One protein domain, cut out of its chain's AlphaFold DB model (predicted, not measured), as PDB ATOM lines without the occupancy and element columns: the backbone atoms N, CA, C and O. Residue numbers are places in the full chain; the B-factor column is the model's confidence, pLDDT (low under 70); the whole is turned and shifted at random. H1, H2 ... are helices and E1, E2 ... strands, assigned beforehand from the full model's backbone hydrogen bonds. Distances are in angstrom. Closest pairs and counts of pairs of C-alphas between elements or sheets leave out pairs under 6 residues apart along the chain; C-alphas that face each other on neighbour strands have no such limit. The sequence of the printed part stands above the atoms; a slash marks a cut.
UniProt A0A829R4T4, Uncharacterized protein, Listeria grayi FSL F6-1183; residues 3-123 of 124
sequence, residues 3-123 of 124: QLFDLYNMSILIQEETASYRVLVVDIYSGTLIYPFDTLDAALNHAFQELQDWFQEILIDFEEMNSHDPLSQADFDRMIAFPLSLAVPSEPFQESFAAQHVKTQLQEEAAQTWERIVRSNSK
ATOM      1  N   GLN A   3     160.951 218.905 268.303       87.50
ATOM      2  CA  GLN A   3     159.575 219.394 268.258       87.50
ATOM      3  C   GLN A   3     159.368 220.378 269.403       87.50
ATOM      4  O   GLN A   3     159.719 220.049 270.527       87.50
ATOM      5  N   LEU A   4     158.846 221.571 269.136       91.44
ATOM      6  CA  LEU A   4     158.534 222.551 270.170       91.44
ATOM      7  C   LEU A   4     157.092 222.365 270.632       91.44
ATOM      8  O   LEU A   4     156.884 222.067 271.800       91.44
ATOM      9  N   PHE A   5     156.135 222.436 269.704       92.31
ATOM     10  CA  PHE A   5     154.711 222.221 269.965       92.31
ATOM     11  C   PHE A   5     154.143 221.128 269.063       92.31
ATOM     12  O   PHE A   5     154.521 221.020 267.891       92.31
ATOM     13  N   ASP A   6     153.219 220.341 269.616       89.81
ATOM     14  CA  ASP A   6     152.324 219.469 268.856       89.81
ATOM     15  C   ASP A   6     150.894 219.969 269.025       89.81
ATOM     16  O   ASP A   6     150.279 219.790 270.077       89.81
ATOM     17  N   LEU A   7     150.402 220.675 268.018       91.38
ATOM     18  CA  LEU A   7     149.076 221.273 268.023       91.38
ATOM     19  C   LEU A   7     148.149 220.424 267.152       91.38
ATOM     20  O   LEU A   7     148.562 219.466 266.504       91.38
ATOM     21  N   TYR A   8     146.861 220.755 267.149       85.88
ATOM     22  CA  TYR A   8     145.844 219.898 266.536       85.88
ATOM     23  C   TYR A   8     146.062 219.673 265.029       85.88
ATOM     24  O   TYR A   8     145.957 218.552 264.538       85.88
ATOM     25  N   ASN A   9     146.375 220.743 264.303       88.19
ATOM     26  CA  ASN A   9     146.557 220.783 262.851       88.19
ATOM     27  C   ASN A   9     147.951 221.276 262.437       88.19
ATOM     28  O   ASN A   9     148.224 221.416 261.246       88.19
ATOM     29  N   MET A  10     148.816 221.548 263.412       93.19
ATOM     30  CA  MET A  10     150.096 222.199 263.195       93.19
ATOM     31  C   MET A  10     151.141 221.662 264.172       93.19
ATOM     32  O   MET A  10     150.866 221.483 265.354       93.19
ATOM     33  N   SER A  11     152.370 221.458 263.717       94.56
ATOM     34  CA  SER A  11     153.513 221.220 264.600       94.56
ATOM     35  C   SER A  11     154.548 222.313 264.376       94.56
ATOM     36  O   SER A  11     154.914 222.613 263.240       94.56
ATOM     37  N   ILE A  12     155.065 222.882 265.463       96.50
ATOM     38  CA  ILE A  12     156.151 223.864 265.412       96.50
ATOM     39  C   ILE A  12     157.415 223.158 265.889       96.50
ATOM     40  O   ILE A  12     157.439 222.585 266.979       96.50
ATOM     41  N   LEU A  13     158.472 223.170 265.084       96.19
ATOM     42  CA  LEU A  13     159.748 222.523 265.380       96.19
ATOM     43  C   LEU A  13     160.886 223.534 265.327       96.19
ATOM     44  O   LEU A  13     160.839 224.500 264.574       96.19
ATOM     45  N   ILE A  14     161.951 223.257 266.071       94.69
ATOM     46  CA  ILE A  14     163.194 224.017 266.008       94.69
ATOM     47  C   ILE A  14     164.368 223.109 265.636       94.69
ATOM     48  O   ILE A  14     164.531 221.982 266.125       94.69
ATOM     49  N   GLN A  15     165.205 223.586 264.727       94.38
ATOM     50  CA  GLN A  15     166.408 222.912 264.273       94.38
ATOM     51  C   GLN A  15     167.610 223.823 264.493       94.38
ATOM     52  O   GLN A  15     167.687 224.911 263.936       94.38
ATOM     53  N   GLU A  16     168.545 223.351 265.310       93.69
ATOM     54  CA  GLU A  16     169.864 223.954 265.464       93.69
ATOM     55  C   GLU A  16     170.765 223.518 264.301       93.69
ATOM     56  O   GLU A  16     170.816 222.337 263.949       93.69
ATOM     57  N   GLU A  17     171.454 224.487 263.712       92.12
ATOM     58  CA  GLU A  17     172.487 224.339 262.690       92.12
ATOM     59  C   GLU A  17     173.826 224.844 263.255       92.12
ATOM     60  O   GLU A  17     173.870 225.474 264.308       92.12
ATOM     61  N   THR A  18     174.936 224.631 262.540       89.69
ATOM     62  CA  THR A  18     176.300 224.939 263.027       89.69
ATOM     63  C   THR A  18     176.493 226.368 263.566       89.69
ATOM     64  O   THR A  18     177.337 226.570 264.433       89.69
ATOM     65  N   ALA A  19     175.747 227.354 263.058       91.44
ATOM     66  CA  ALA A  19     175.820 228.748 263.504       91.44
ATOM     67  C   ALA A  19     174.472 229.493 263.408       91.44
ATOM     68  O   ALA A  19     174.451 230.716 263.331       91.44
ATOM     69  N   SER A  20     173.354 228.768 263.336       95.50
ATOM     70  CA  SER A  20     172.028 229.357 263.112       95.50
ATOM     71  C   SER A  20     170.928 228.424 263.606       95.50
ATOM     72  O   SER A  20     171.177 227.260 263.906       95.50
ATOM     73  N   TYR A  21     169.696 228.910 263.615       96.94
ATOM     74  CA  TYR A  21     168.505 228.157 263.975       96.94
ATOM     75  C   TYR A  21     167.476 228.239 262.851       96.94
ATOM     76  O   TYR A  21     167.458 229.182 262.058       96.94
ATOM     77  N   ARG A  22     166.608 227.237 262.769       97.25
ATOM     78  CA  ARG A  22     165.442 227.236 261.887       97.25
ATOM     79  C   ARG A  22     164.211 226.867 262.685       97.25
ATOM     80  O   ARG A  22     164.241 225.872 263.406       97.25
ATOM     81  N   VAL A  23     163.141 227.629 262.514       97.31
ATOM     82  CA  VAL A  23     161.800 227.220 262.934       97.31
ATOM     83  C   VAL A  23     161.112 226.597 261.731       97.31
ATOM     84  O   VAL A  23     161.163 227.148 260.631       97.31
ATOM     85  N   LEU A  24     160.524 225.425 261.927       97.12
ATOM     86  CA  LEU A  24     159.708 224.754 260.930       97.12
ATOM     87  C   LEU A  24     158.277 224.733 261.443       97.12
ATOM     88  O   LEU A  24     158.025 224.191 262.517       97.12
ATOM     89  N   VAL A  25     157.361 225.293 260.666       96.38
ATOM     90  CA  VAL A  25     155.924 225.222 260.929       96.38
ATOM     91  C   VAL A  25     155.348 224.230 259.934       96.38
ATOM     92  O   VAL A  25     155.406 224.449 258.726       96.38
ATOM     93  N   VAL A  26     154.889 223.089 260.436       94.31
ATOM     94  CA  VAL A  26     154.297 222.015 259.639       94.31
ATOM     95  C   VAL A  26     152.799 222.060 259.868       94.31
ATOM     96  O   VAL A  26     152.326 221.582 260.891       94.31
ATOM     97  N   ASP A  27     152.069 222.634 258.925       91.38
ATOM     98  CA  ASP A  27     150.619 222.761 258.970       91.38
ATOM     99  C   ASP A  27     149.978 221.839 257.923       91.38
ATOM    100  O   ASP A  27     150.464 221.689 256.794       91.38
ATOM    101  N   ILE A  28     148.885 221.174 258.304       89.12
ATOM    102  CA  ILE A  28     148.247 220.157 257.455       89.12
ATOM    103  C   ILE A  28     147.618 220.731 256.179       89.12
ATOM    104  O   ILE A  28     147.370 219.971 255.240       89.12
ATOM    105  N   TYR A  29     147.353 222.039 256.127       86.38
ATOM    106  CA  TYR A  29     146.685 222.697 255.004       86.38
ATOM    107  C   TYR A  29     147.670 223.427 254.087       86.38
ATOM    108  O   TYR A  29     147.542 223.370 252.864       86.38
ATOM    109  N   SER A  30     148.660 224.101 254.669       83.94
ATOM    110  CA  SER A  30     149.614 224.974 253.978       83.94
ATOM    111  C   SER A  30     150.983 224.329 253.734       83.94
ATOM    112  O   SER A  30     151.782 224.848 252.950       83.94
ATOM    113  N   GLY A  31     151.242 223.153 254.314       91.19
ATOM    114  CA  GLY A  31     152.489 222.415 254.144       91.19
ATOM    115  C   GLY A  31     153.550 222.828 255.163       91.19
ATOM    116  O   GLY A  31     153.258 223.035 256.334       91.19
ATOM    117  N   THR A  32     154.817 222.881 254.750       94.81
ATOM    118  CA  THR A  32     155.926 223.215 255.659       94.81
ATOM    119  C   THR A  32     156.512 224.578 255.333       94.81
ATOM    120  O   THR A  32     157.079 224.773 254.256       94.81
ATOM    121  N   LEU A  33     156.434 225.494 256.293       95.50
ATOM    122  CA  LEU A  33     157.102 226.789 256.270       95.50
ATOM    123  C   LEU A  33     158.410 226.699 257.060       95.50
ATOM    124  O   LEU A  33     158.497 225.997 258.068       95.50
ATOM    125  N   ILE A  34     159.454 227.371 256.572       96.56
ATOM    126  CA  ILE A  34     160.798 227.318 257.158       96.56
ATOM    127  C   ILE A  34     161.314 228.740 257.340       96.56
ATOM    128  O   ILE A  34     161.487 229.471 256.362       96.56
ATOM    129  N   TYR A  35     161.639 229.089 258.581       97.12
ATOM    130  CA  TYR A  35     162.067 230.424 258.975       97.12
ATOM    131  C   TYR A  35     163.476 230.381 259.588       97.12
ATOM    132  O   TYR A  35     163.680 229.696 260.595       97.12
ATOM    133  N   PRO A  36     164.477 231.048 258.983       97.69
ATOM    134  CA  PRO A  36     165.848 231.069 259.489       97.69
ATOM    135  C   PRO A  36     166.078 232.180 260.528       97.69
ATOM    136  O   PRO A  36     165.572 233.289 260.376       97.69
ATOM    137  N   PHE A  37     166.911 231.902 261.536       97.88
ATOM    138  CA  PHE A  37     167.288 232.838 262.602       97.88
ATOM    139  C   PHE A  37     168.761 232.695 262.992       97.88
ATOM    140  O   PHE A  37     169.308 231.593 262.997       97.88
ATOM    141  N   ASP A  38     169.392 233.796 263.396       97.38
ATOM    142  CA  ASP A  38     170.796 233.793 263.834       97.38
ATOM    143  C   ASP A  38     170.963 233.358 265.301       97.38
ATOM    144  O   ASP A  38     172.033 232.901 265.703       97.38
ATOM    145  N   THR A  39     169.912 233.481 266.120       95.88
ATOM    146  CA  THR A  39     169.950 233.176 267.558       95.88
ATOM    147  C   THR A  39     168.787 232.287 267.985       95.88
ATOM    148  O   THR A  39     167.719 232.293 267.367       95.88
ATOM    149  N   LEU A  40     168.991 231.540 269.076       93.12
ATOM    150  CA  LEU A  40     167.946 230.713 269.677       93.12
ATOM    151  C   LEU A  40     166.777 231.574 270.164       93.12
ATOM    152  O   LEU A  40     165.633 231.234 269.892       93.12
ATOM    153  N   ASP A  41     167.057 232.701 270.821       94.50
ATOM    154  CA  ASP A  41     166.016 233.598 271.336       94.50
ATOM    155  C   ASP A  41     165.112 234.129 270.219       94.50
ATOM    156  O   ASP A  41     163.894 234.133 270.364       94.50
ATOM    157  N   ALA A  42     165.682 234.523 269.073       96.12
ATOM    158  CA  ALA A  42     164.888 234.982 267.934       96.12
ATOM    159  C   ALA A  42     164.014 233.856 267.357       96.12
ATOM    160  O   ALA A  42     162.843 234.084 267.052       96.12
ATOM    161  N   ALA A  43     164.560 232.640 267.262       96.12
ATOM    162  CA  ALA A  43     163.807 231.471 266.823       96.12
ATOM    163  C   ALA A  43     162.672 231.114 267.797       96.12
ATOM    164  O   ALA A  43     161.560 230.833 267.360       96.12
ATOM    165  N   LEU A  44     162.922 231.157 269.108       95.06
ATOM    166  CA  LEU A  44     161.903 230.890 270.125       95.06
ATOM    167  C   LEU A  44     160.801 231.947 270.116       95.06
ATOM    168  O   LEU A  44     159.632 231.584 270.134       95.06
ATOM    169  N   ASN A  45     161.154 233.231 270.014       94.69
ATOM    170  CA  ASN A  45     160.169 234.311 269.937       94.69
ATOM    171  C   ASN A  45     159.246 234.136 268.730       94.69
ATOM    172  O   ASN A  45     158.033 234.255 268.859       94.69
ATOM    173  N   HIS A  46     159.809 233.810 267.564       96.38
ATOM    174  CA  HIS A  46     158.999 233.534 266.383       96.38
ATOM    175  C   HIS A  46     158.120 232.294 266.570       96.38
ATOM    176  O   HIS A  46     156.933 232.338 266.287       96.38
ATOM    177  N   ALA A  47     158.661 231.207 267.117       95.88
ATOM    178  CA  ALA A  47     157.883 230.001 267.368       95.88
ATOM    179  C   ALA A  47     156.745 230.210 268.390       95.88
ATOM    180  O   ALA A  47     155.712 229.552 268.302       95.88
ATOM    181  N   PHE A  48     156.907 231.120 269.353       94.69
ATOM    182  CA  PHE A  48     155.832 231.503 270.271       94.69
ATOM    183  C   PHE A  48     154.805 232.425 269.613       94.69
ATOM    184  O   PHE A  48     153.624 232.299 269.924       94.69
ATOM    185  N   GLN A  49     155.224 233.278 268.676       95.19
ATOM    186  CA  GLN A  49     154.295 234.047 267.849       95.19
ATOM    187  C   GLN A  49     153.418 233.120 266.998       95.19
ATOM    188  O   GLN A  49     152.206 233.264 267.009       95.19
ATOM    189  N   GLU A  50     153.999 232.106 266.355       95.69
ATOM    190  CA  GLU A  50     153.237 231.122 265.565       95.69
ATOM    191  C   GLU A  50     152.210 230.357 266.427       95.69
ATOM    192  O   GLU A  50     151.109 230.052 265.977       95.69
ATOM    193  N   LEU A  51     152.530 230.075 267.699       96.19
ATOM    194  CA  LEU A  51     151.566 229.505 268.648       96.19
ATOM    195  C   LEU A  51     150.416 230.476 268.961       96.19
ATOM    196  O   LEU A  51     149.272 230.036 269.073       96.19
ATOM    197  N   GLN A  52     150.719 231.761 269.158       95.31
ATOM    198  CA  GLN A  52     149.709 232.792 269.422       95.31
ATOM    199  C   GLN A  52     148.788 232.976 268.220       95.31
ATOM    200  O   GLN A  52     147.573 232.954 268.385       95.31
ATOM    201  N   ASP A  53     149.357 233.064 267.019       94.75
ATOM    202  CA  ASP A  53     148.603 233.226 265.778       94.75
ATOM    203  C   ASP A  53     147.646 232.039 265.571       94.75
ATOM    204  O   ASP A  53     146.449 232.231 265.359       94.75
ATOM    205  N   TRP A  54     148.128 230.806 265.769       94.94
ATOM    206  CA  TRP A  54     147.287 229.603 265.748       94.94
ATOM    207  C   TRP A  54     146.153 229.635 266.780       94.94
ATOM    208  O   TRP A  54     145.017 229.258 266.491       94.94
ATOM    209  N   PHE A  55     146.441 230.073 268.005       96.44
ATOM    210  CA  PHE A  55     145.424 230.150 269.052       96.44
ATOM    211  C   PHE A  55     144.386 231.238 268.754       96.44
ATOM    212  O   PHE A  55     143.197 231.052 269.023       96.44
ATOM    213  N   GLN A  56     144.812 232.349 268.154       95.56
ATOM    214  CA  GLN A  56     143.931 233.426 267.728       95.56
ATOM    215  C   GLN A  56     142.957 232.970 266.634       95.56
ATOM    216  O   GLN A  56     141.786 233.344 266.693       95.56
ATOM    217  N   GLU A  57     143.393 232.144 265.680       93.88
ATOM    218  CA  GLU A  57     142.500 231.561 264.665       93.88
ATOM    219  C   GLU A  57     141.371 230.741 265.309       93.88
ATOM    220  O   GLU A  57     140.201 230.929 264.983       93.88
ATOM    221  N   ILE A  58     141.688 229.928 266.322       94.00
ATOM    222  CA  ILE A  58     140.683 229.164 267.081       94.00
ATOM    223  C   ILE A  58     139.688 230.094 267.793       94.00
ATOM    224  O   ILE A  58     138.488 229.820 267.848       94.00
ATOM    225  N   LEU A  59     140.173 231.197 268.364       95.44
ATOM    226  CA  LEU A  59     139.315 232.175 269.034       95.44
ATOM    227  C   LEU A  59     138.374 232.891 268.058       95.44
ATOM    228  O   LEU A  59     137.225 233.152 268.418       95.44
ATOM    229  N   ILE A  60     138.840 233.183 266.840       93.62
ATOM    230  CA  ILE A  60     138.012 233.750 265.766       93.62
ATOM    231  C   ILE A  60     136.888 232.773 265.407       93.62
ATOM    232  O   ILE A  60     135.725 233.181 265.386       93.62
ATOM    233  N   ASP A  61     137.195 231.482 265.250       91.31
ATOM    234  CA  ASP A  61     136.183 230.453 264.983       91.31
ATOM    235  C   ASP A  61     135.104 230.414 266.080       91.31
ATOM    236  O   ASP A  61     133.918 230.238 265.795       91.31
ATOM    237  N   PHE A  62     135.470 230.621 267.350       91.62
ATOM    238  CA  PHE A  62     134.497 230.661 268.449       91.62
ATOM    239  C   PHE A  62     133.578 231.890 268.380       91.62
ATOM    240  O   PHE A  62     132.383 231.784 268.676       91.62
ATOM    241  N   GLU A  63     134.104 233.052 267.983       90.88
ATOM    242  CA  GLU A  63     133.291 234.252 267.748       90.88
ATOM    243  C   GLU A  63     132.315 234.044 266.581       90.88
ATOM    244  O   GLU A  63     131.136 234.404 266.693       90.88
ATOM    245  N   GLU A  64     132.773 233.411 265.497       90.06
ATOM    246  CA  GLU A  64     131.936 233.052 264.351       90.06
ATOM    247  C   GLU A  64     130.845 232.050 264.744       90.06
ATOM    248  O   GLU A  64     129.668 232.272 264.438       90.06
ATOM    249  N   MET A  65     131.189 231.000 265.495       87.06
ATOM    250  CA  MET A  65     130.225 230.029 266.019       87.06
ATOM    251  C   MET A  65     129.132 230.710 266.841       87.06
ATOM    252  O   MET A  65     127.957 230.463 266.583       87.06
ATOM    253  N   ASN A  66     129.485 231.621 267.755       86.06
ATOM    254  CA  ASN A  66     128.501 232.338 268.570       86.06
ATOM    255  C   ASN A  66     127.522 233.185 267.732       86.06
ATOM    256  O   ASN A  66     126.389 233.408 268.156       86.06
ATOM    257  N   SER A  67     127.928 233.654 266.546       83.94
ATOM    258  CA  SER A  67     127.033 234.386 265.637       83.94
ATOM    259  C   SER A  67     125.933 233.505 265.023       83.94
ATOM    260  O   SER A  67     124.897 234.019 264.591       83.94
ATOM    261  N   HIS A  68     126.135 232.183 265.013       83.06
ATOM    262  CA  HIS A  68     125.216 231.193 264.455       83.06
ATOM    263  C   HIS A  68     124.497 230.362 265.531       83.06
ATOM    264  O   HIS A  68     123.309 230.081 265.381       83.06
ATOM    265  N   ASP A  69     125.200 229.994 266.604       83.69
ATOM    266  CA  ASP A  69     124.707 229.237 267.756       83.69
ATOM    267  C   ASP A  69     125.311 229.826 269.050       83.69
ATOM    268  O   ASP A  69     126.511 229.664 269.290       83.69
ATOM    269  N   PRO A  70     124.531 230.569 269.863       86.12
ATOM    270  CA  PRO A  70     125.060 231.287 271.019       86.12
ATOM    271  C   PRO A  70     125.793 230.380 272.014       86.12
ATOM    272  O   PRO A  70     125.214 229.453 272.584       86.12
ATOM    273  N   LEU A  71     127.056 230.705 272.294       87.50
ATOM    274  CA  LEU A  71     127.888 229.953 273.230       87.50
ATOM    275  C   LEU A  71     127.592 230.362 274.677       87.50
ATOM    276  O   LEU A  71     127.601 231.546 275.028       87.50
ATOM    277  N   SER A  72     127.385 229.377 275.556       91.00
ATOM    278  CA  SER A  72     127.417 229.620 277.000       91.00
ATOM    279  C   SER A  72     128.863 229.700 277.504       91.00
ATOM    280  O   SER A  72     129.773 229.138 276.893       91.00
ATOM    281  N   GLN A  73     129.083 230.333 278.665       91.50
ATOM    282  CA  GLN A  73     130.404 230.353 279.318       91.50
ATOM    283  C   GLN A  73     130.962 228.935 279.486       91.50
ATOM    284  O   GLN A  73     132.132 228.687 279.223       91.50
ATOM    285  N   ALA A  74     130.114 227.998 279.920       93.19
ATOM    286  CA  ALA A  74     130.537 226.631 280.189       93.19
ATOM    287  C   ALA A  74     130.973 225.896 278.915       93.19
ATOM    288  O   ALA A  74     131.819 225.007 278.995       93.19
ATOM    289  N   ASP A  75     130.403 226.244 277.760       91.75
ATOM    290  CA  ASP A  75     130.806 225.674 276.475       91.75
ATOM    291  C   ASP A  75     132.124 226.293 276.009       91.75
ATOM    292  O   ASP A  75     133.055 225.553 275.692       91.75
ATOM    293  N   PHE A  76     132.255 227.622 276.095       93.88
ATOM    294  CA  PHE A  76     133.502 228.328 275.795       93.88
ATOM    295  C   PHE A  76     134.679 227.798 276.631       93.88
ATOM    296  O   PHE A  76     135.715 227.428 276.079       93.88
ATOM    297  N   ASP A  77     134.499 227.660 277.950       93.44
ATOM    298  CA  ASP A  77     135.529 227.155 278.866       93.44
ATOM    299  C   ASP A  77     135.973 225.727 278.516       93.44
ATOM    300  O   ASP A  77     137.153 225.384 278.617       93.44
ATOM    301  N   ARG A  78     135.038 224.867 278.093       93.31
ATOM    302  CA  ARG A  78     135.365 223.498 277.663       93.31
ATOM    303  C   ARG A  78     136.108 223.493 276.335       93.31
ATOM    304  O   ARG A  78     137.049 222.719 276.179       93.31
ATOM    305  N   MET A  79     135.683 224.333 275.395       91.94
ATOM    306  CA  MET A  79     136.267 224.410 274.059       91.94
ATOM    307  C   MET A  79     137.687 224.974 274.102       91.94
ATOM    308  O   MET A  79     138.570 224.413 273.461       91.94
ATOM    309  N   ILE A  80     137.943 226.002 274.919       95.25
ATOM    310  CA  ILE A  80     139.271 226.617 275.056       95.25
ATOM    311  C   ILE A  80     140.268 225.749 275.842       95.25
ATOM    312  O   ILE A  80     141.480 225.833 275.630       95.25
ATOM    313  N   ALA A  81     139.782 224.879 276.736       94.44
ATOM    314  CA  ALA A  81     140.642 224.033 277.562       94.44
ATOM    315  C   ALA A  81     141.513 223.080 276.732       94.44
ATOM    316  O   ALA A  81     142.662 222.825 277.098       94.44
ATOM    317  N   PHE A  82     140.988 222.560 275.617       93.25
ATOM    318  CA  PHE A  82     141.736 221.635 274.771       93.25
ATOM    319  C   PHE A  82     142.911 222.323 274.047       93.25
ATOM    320  O   PHE A  82     144.043 221.890 274.271       93.25
ATOM    321  N   PRO A  83     142.731 223.422 273.289       94.25
ATOM    322  CA  PRO A  83     143.845 224.164 272.696       94.25
ATOM    323  C   PRO A  83     144.902 224.608 273.718       94.25
ATOM    324  O   PRO A  83     146.096 224.409 273.501       94.25
ATOM    325  N   LEU A  84     144.480 225.109 274.886       94.56
ATOM    326  CA  LEU A  84     145.405 225.495 275.962       94.56
ATOM    327  C   LEU A  84     146.217 224.314 276.517       94.56
ATOM    328  O   LEU A  84     147.318 224.514 277.030       94.56
ATOM    329  N   SER A  85     145.687 223.091 276.441       93.31
ATOM    330  CA  SER A  85     146.413 221.884 276.852       93.31
ATOM    331  C   SER A  85     147.512 221.480 275.865       93.31
ATOM    332  O   SER A  85     148.488 220.862 276.284       93.31
ATOM    333  N   LEU A  86     147.381 221.862 274.589       93.31
ATOM    334  CA  LEU A  86     148.382 221.628 273.541       93.31
ATOM    335  C   LEU A  86     149.475 222.710 273.526       93.31
ATOM    336  O   LEU A  86     150.601 222.447 273.111       93.31
ATOM    337  N   ALA A  87     149.170 223.908 274.033       91.88
ATOM    338  CA  ALA A  87     150.082 225.046 274.166       91.88
ATOM    339  C   ALA A  87     151.129 224.866 275.293       91.88
ATOM    340  O   ALA A  87     151.340 225.745 276.135       91.88
ATOM    341  N   VAL A  88     151.776 223.701 275.337       89.75
ATOM    342  CA  VAL A  88     152.843 223.354 276.280       89.75
ATOM    343  C   VAL A  88     154.038 222.853 275.472       89.75
ATOM    344  O   VAL A  88     153.910 221.843 274.779       89.75
ATOM    345  N   PRO A  89     155.200 223.526 275.532       91.75
ATOM    346  CA  PRO A  89     156.333 223.113 274.728       91.75
ATOM    347  C   PRO A  89     157.011 221.870 275.304       91.75
ATOM    348  O   PRO A  89     156.998 221.620 276.515       91.75
ATOM    349  N   SER A  90     157.670 221.109 274.435       90.38
ATOM    350  CA  SER A  90     158.505 219.987 274.858       90.38
ATOM    351  C   SER A  90     159.779 220.450 275.589       90.38
ATOM    352  O   SER A  90     160.234 221.593 275.468       90.38
ATOM    353  N   GLU A  91     160.391 219.543 276.351       88.19
ATOM    354  CA  GLU A  91     161.730 219.760 276.909       88.19
ATOM    355  C   GLU A  91     162.778 219.933 275.788       88.19
ATOM    356  O   GLU A  91     162.768 219.167 274.817       88.19
ATOM    357  N   PRO A  92     163.740 220.875 275.897       89.06
ATOM    358  CA  PRO A  92     164.103 221.681 277.074       89.06
ATOM    359  C   PRO A  92     163.504 223.106 277.103       89.06
ATOM    360  O   PRO A  92     164.044 223.991 277.760       89.06
ATOM    361  N   PHE A  93     162.444 223.390 276.343       90.38
ATOM    362  CA  PHE A  93     162.014 224.773 276.078       90.38
ATOM    363  C   PHE A  93     161.005 225.333 277.092       90.38
ATOM    364  O   PHE A  93     160.564 226.476 276.960       90.38
ATOM    365  N   GLN A  94     160.641 224.551 278.113       91.12
ATOM    366  CA  GLN A  94     159.641 224.936 279.110       91.12
ATOM    367  C   GLN A  94     160.063 226.156 279.936       91.12
ATOM    368  O   GLN A  94     159.238 227.035 280.180       91.12
ATOM    369  N   GLU A  95     161.339 226.250 280.322       91.06
ATOM    370  CA  GLU A  95     161.848 227.403 281.078       91.06
ATOM    371  C   GLU A  95     161.788 228.691 280.249       91.06
ATOM    372  O   GLU A  95     161.285 229.710 280.725       91.06
ATOM    373  N   SER A  96     162.229 228.640 278.987       90.75
ATOM    374  CA  SER A  96     162.164 229.779 278.062       90.75
ATOM    375  C   SER A  96     160.725 230.234 277.820       90.75
ATOM    376  O   SER A  96     160.450 231.430 277.800       90.75
ATOM    377  N   PHE A  97     159.795 229.291 277.683       90.81
ATOM    378  CA  PHE A  97     158.373 229.581 277.506       90.81
ATOM    379  C   PHE A  97     157.741 230.215 278.748       90.81
ATOM    380  O   PHE A  97     157.000 231.192 278.642       90.81
ATOM    381  N   ALA A  98     158.067 229.701 279.937       89.25
ATOM    382  CA  ALA A  98     157.602 230.268 281.197       89.25
ATOM    383  C   ALA A  98     158.135 231.694 281.410       89.25
ATOM    384  O   ALA A  98     157.377 232.570 281.829       89.25
ATOM    385  N   ALA A  99     159.406 231.943 281.076       90.38
ATOM    386  CA  ALA A  99     160.033 233.259 281.192       90.38
ATOM    387  C   ALA A  99     159.383 234.325 280.292       90.38
ATOM    388  O   ALA A  99     159.422 235.508 280.618       90.38
ATOM    389  N   GLN A 100     158.769 233.911 279.179       89.25
ATOM    390  CA  GLN A 100     158.082 234.806 278.246       89.25
ATOM    391  C   GLN A 100     156.588 234.992 278.548       89.25
ATOM    392  O   GLN A 100     155.913 235.733 277.840       89.25
ATOM    393  N   HIS A 101     156.060 234.357 279.601       92.06
ATOM    394  CA  HIS A 101     154.657 234.480 280.018       92.06
ATOM    395  C   HIS A 101     153.620 234.123 278.932       92.06
ATOM    396  O   HIS A 101     152.460 234.521 279.032       92.06
ATOM    397  N   VAL A 102     153.999 233.316 277.933       91.56
ATOM    398  CA  VAL A 102     153.152 233.011 276.763       91.56
ATOM    399  C   VAL A 102     151.823 232.380 277.178       91.56
ATOM    400  O   VAL A 102     150.764 232.808 276.739       91.56
ATOM    401  N   LYS A 103     151.840 231.417 278.108       91.19
ATOM    402  CA  LYS A 103     150.608 230.792 278.620       91.19
ATOM    403  C   LYS A 103     149.635 231.804 279.234       91.19
ATOM    404  O   LYS A 103     148.428 231.656 279.072       91.19
ATOM    405  N   THR A 104     150.154 232.799 279.952       93.62
ATOM    406  CA  THR A 104     149.330 233.857 280.548       93.62
ATOM    407  C   THR A 104     148.696 234.715 279.457       93.62
ATOM    408  O   THR A 104     147.502 234.977 279.532       93.62
ATOM    409  N   GLN A 105     149.449 235.061 278.411       94.94
ATOM    410  CA  GLN A 105     148.938 235.827 277.268       94.94
ATOM    411  C   GLN A 105     147.799 235.090 276.547       94.94
ATOM    412  O   GLN A 105     146.735 235.668 276.354       94.94
ATOM    413  N   LEU A 106     147.947 233.786 276.272       96.62
ATOM    414  CA  LEU A 106     146.874 232.983 275.661       96.62
ATOM    415  C   LEU A 106     145.602 232.957 276.532       96.62
ATOM    416  O   LEU A 106     144.478 233.043 276.040       96.62
ATOM    417  N   GLN A 107     145.752 232.863 277.856       95.38
ATOM    418  CA  GLN A 107     144.610 232.913 278.775       95.38
ATOM    419  C   GLN A 107     143.922 234.286 278.776       95.38
ATOM    420  O   GLN A 107     142.692 234.357 278.842       95.38
ATOM    421  N   GLU A 108     144.694 235.370 278.692       96.38
ATOM    422  CA  GLU A 108     144.171 236.733 278.586       96.38
ATOM    423  C   GLU A 108     143.429 236.955 277.262       96.38
ATOM    424  O   GLU A 108     142.333 237.517 277.270       96.38
ATOM    425  N   GLU A 109     143.960 236.466 276.141       96.25
ATOM    426  CA  GLU A 109     143.306 236.521 274.824       96.25
ATOM    427  C   GLU A 109     141.962 235.781 274.815       96.25
ATOM    428  O   GLU A 109     140.960 236.299 274.306       96.25
ATOM    429  N   ALA A 110     141.901 234.602 275.440       96.56
ATOM    430  CA  ALA A 110     140.655 233.860 275.596       96.56
ATOM    431  C   ALA A 110     139.625 234.634 276.434       96.56
ATOM    432  O   ALA A 110     138.460 234.742 276.045       96.56
ATOM    433  N   ALA A 111     140.049 235.222 277.556       95.56
ATOM    434  CA  ALA A 111     139.171 236.030 278.401       95.56
ATOM    435  C   ALA A 111     138.633 237.264 277.654       95.56
ATOM    436  O   ALA A 111     137.436 237.550 277.704       95.56
ATOM    437  N   GLN A 112     139.493 237.962 276.907       95.75
ATOM    438  CA  GLN A 112     139.097 239.109 276.085       95.75
ATOM    439  C   GLN A 112     138.103 238.713 274.986       95.75
ATOM    440  O   GLN A 112     137.144 239.442 274.732       95.75
ATOM    441  N   THR A 113     138.305 237.558 274.356       95.56
ATOM    442  CA  THR A 113     137.389 237.017 273.341       95.56
ATOM    443  C   THR A 113     136.014 236.740 273.937       95.56
ATOM    444  O   THR A 113     134.998 237.182 273.398       95.56
ATOM    445  N   TRP A 114     135.962 236.115 275.114       95.62
ATOM    446  CA  TRP A 114     134.699 235.908 275.813       95.62
ATOM    447  C   TRP A 114     133.979 237.226 276.144       95.62
ATOM    448  O   TRP A 114     132.774 237.359 275.913       95.62
ATOM    449  N   GLU A 115     134.703 238.245 276.618       92.94
ATOM    450  CA  GLU A 115     134.107 239.567 276.838       92.94
ATOM    451  C   GLU A 115     133.496 240.155 275.557       92.94
ATOM    452  O   GLU A 115     132.421 240.764 275.612       92.94
ATOM    453  N   ARG A 116     134.154 239.989 274.402       92.06
ATOM    454  CA  ARG A 116     133.624 240.446 273.107       92.06
ATOM    455  C   ARG A 116     132.357 239.687 272.714       92.06
ATOM    456  O   ARG A 116     131.393 240.329 272.285       92.06
ATOM    457  N   ILE A 117     132.315 238.373 272.931       90.00
ATOM    458  CA  ILE A 117     131.131 237.531 272.706       90.00
ATOM    459  C   ILE A 117     129.945 238.026 273.552       90.00
ATOM    460  O   ILE A 117     128.886 238.357 273.012       90.00
ATOM    461  N   VAL A 118     130.131 238.198 274.865       89.56
ATOM    462  CA  VAL A 118     129.073 238.668 275.784       89.56
ATOM    463  C   VAL A 118     128.561 240.062 275.407       89.56
ATOM    464  O   VAL A 118     127.352 240.326 275.407       89.56
ATOM    465  N   ARG A 119     129.465 240.983 275.052       86.88
ATOM    466  CA  ARG A 119     129.085 242.337 274.612       86.88
ATOM    467  C   ARG A 119     128.326 242.331 273.287       86.88
ATOM    468  O   ARG A 119     127.506 243.220 273.072       86.88
ATOM    469  N   SER A 120     128.587 241.370 272.410       83.88
ATOM    470  CA  SER A 120     127.875 241.235 271.135       83.88
ATOM    471  C   SER A 120     126.472 240.669 271.348       83.88
ATOM    472  O   SER A 120     125.510 241.215 270.816       83.88
ATOM    473  N   ASN A 121     126.332 239.683 272.237       77.38
ATOM    474  CA  ASN A 121     125.039 239.089 272.591       77.38
ATOM    475  C   ASN A 121     124.097 240.070 273.307       77.38
ATOM    476  O   ASN A 121     122.888 239.954 273.181       77.38
ATOM    477  N   SER A 122     124.626 241.060 274.032       68.94
ATOM    478  CA  SER A 122     123.803 242.091 274.694       68.94
ATOM    479  C   SER A 122     123.295 243.202 273.759       68.94
ATOM    480  O   SER A 122     122.535 244.064 274.200       68.94
ATOM    481  N   LYS A 123     123.718 243.207 272.487       58.75
ATOM    482  CA  LYS A 123     123.256 244.145 271.447       58.75
ATOM    483  C   LYS A 123     122.240 243.534 270.472       58.75
ATOM    484  O   LYS A 123     121.703 244.283 269.655       58.75
TER     485      LYS A 123
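AT A GLANCE: This is residues 3 to 123 of the 124 residues of an uncharacterized protein of Listeria grayi FSL F6-1183 (UniProt A0A829R4T4). The long helix H1 spans two parts of an elongated model: its residues 40 to 54 cover one face of a twisted four-stranded sheet, and farther along it joins H2 and H4 in a three-helix, up-and-down bundle, each helix running against the one before. The sheet's other face is bare; short H3 lies near H1. The 121 printed residues hold strands E1 to E4, then helices H1 to H4; the sheet, in order E1 E2 E3 E4, is antiparallel. The class is mixed, only just compact, close to loose, with a radius of gyration of the C-alphas of 16.2 A and spans of 56 by 31 by 20 A.

HOW THE PARTS SIT: E1, residues 3 to 6, E2, 10 to 17, E3, 20 to 27, and E4, 31 to 37, form a meander of hairpins, each strand the antiparallel neighbour of the one before. Within hydrogen-bond range are N 4 and O 12 at 2.8 A, N 13 and O 24 at 2.8 A, and N 25 and O 33 at 2.9 A. H1, residues 40 to 68, is on the sheet in two layers, helix over strands, at a height over the sheet of 10.1 A; the C-alphas of Val 23 and Ala 43 are the closest of E3 and H1, 6.1 A apart. H4, residues 102 to 121, touches H1, closest C-alphas Glu 63 and Ile 117 at 6.3 A, and H2, residues 73 to 86, closest C-alphas Ile 80 and Ala 110 at 7.4 A. H3, residues 94 to 99, is close to H1 but not clearly touching, closest C-alphas Phe 48 and Phe 97 at 7.9 A. Every O i to N i+4 pair is within range in H3 and H4, 24 of 25 in H1 and 8 of 10 in H2.

IN THESE COORDINATES: E1 begins at C-alpha 3 (159.575, 219.394, 268.258). H1 measures 43.1 A and H4 29.1 A, ending at C-alpha 121 (125.039, 239.089, 272.591).

THE WHOLE: The farthest C-alphas, Thr 18 and Lys 123, are 57.0 A apart. The printed part has no cut and no long link; residues 122 to 123 are under 70 in pLDDT.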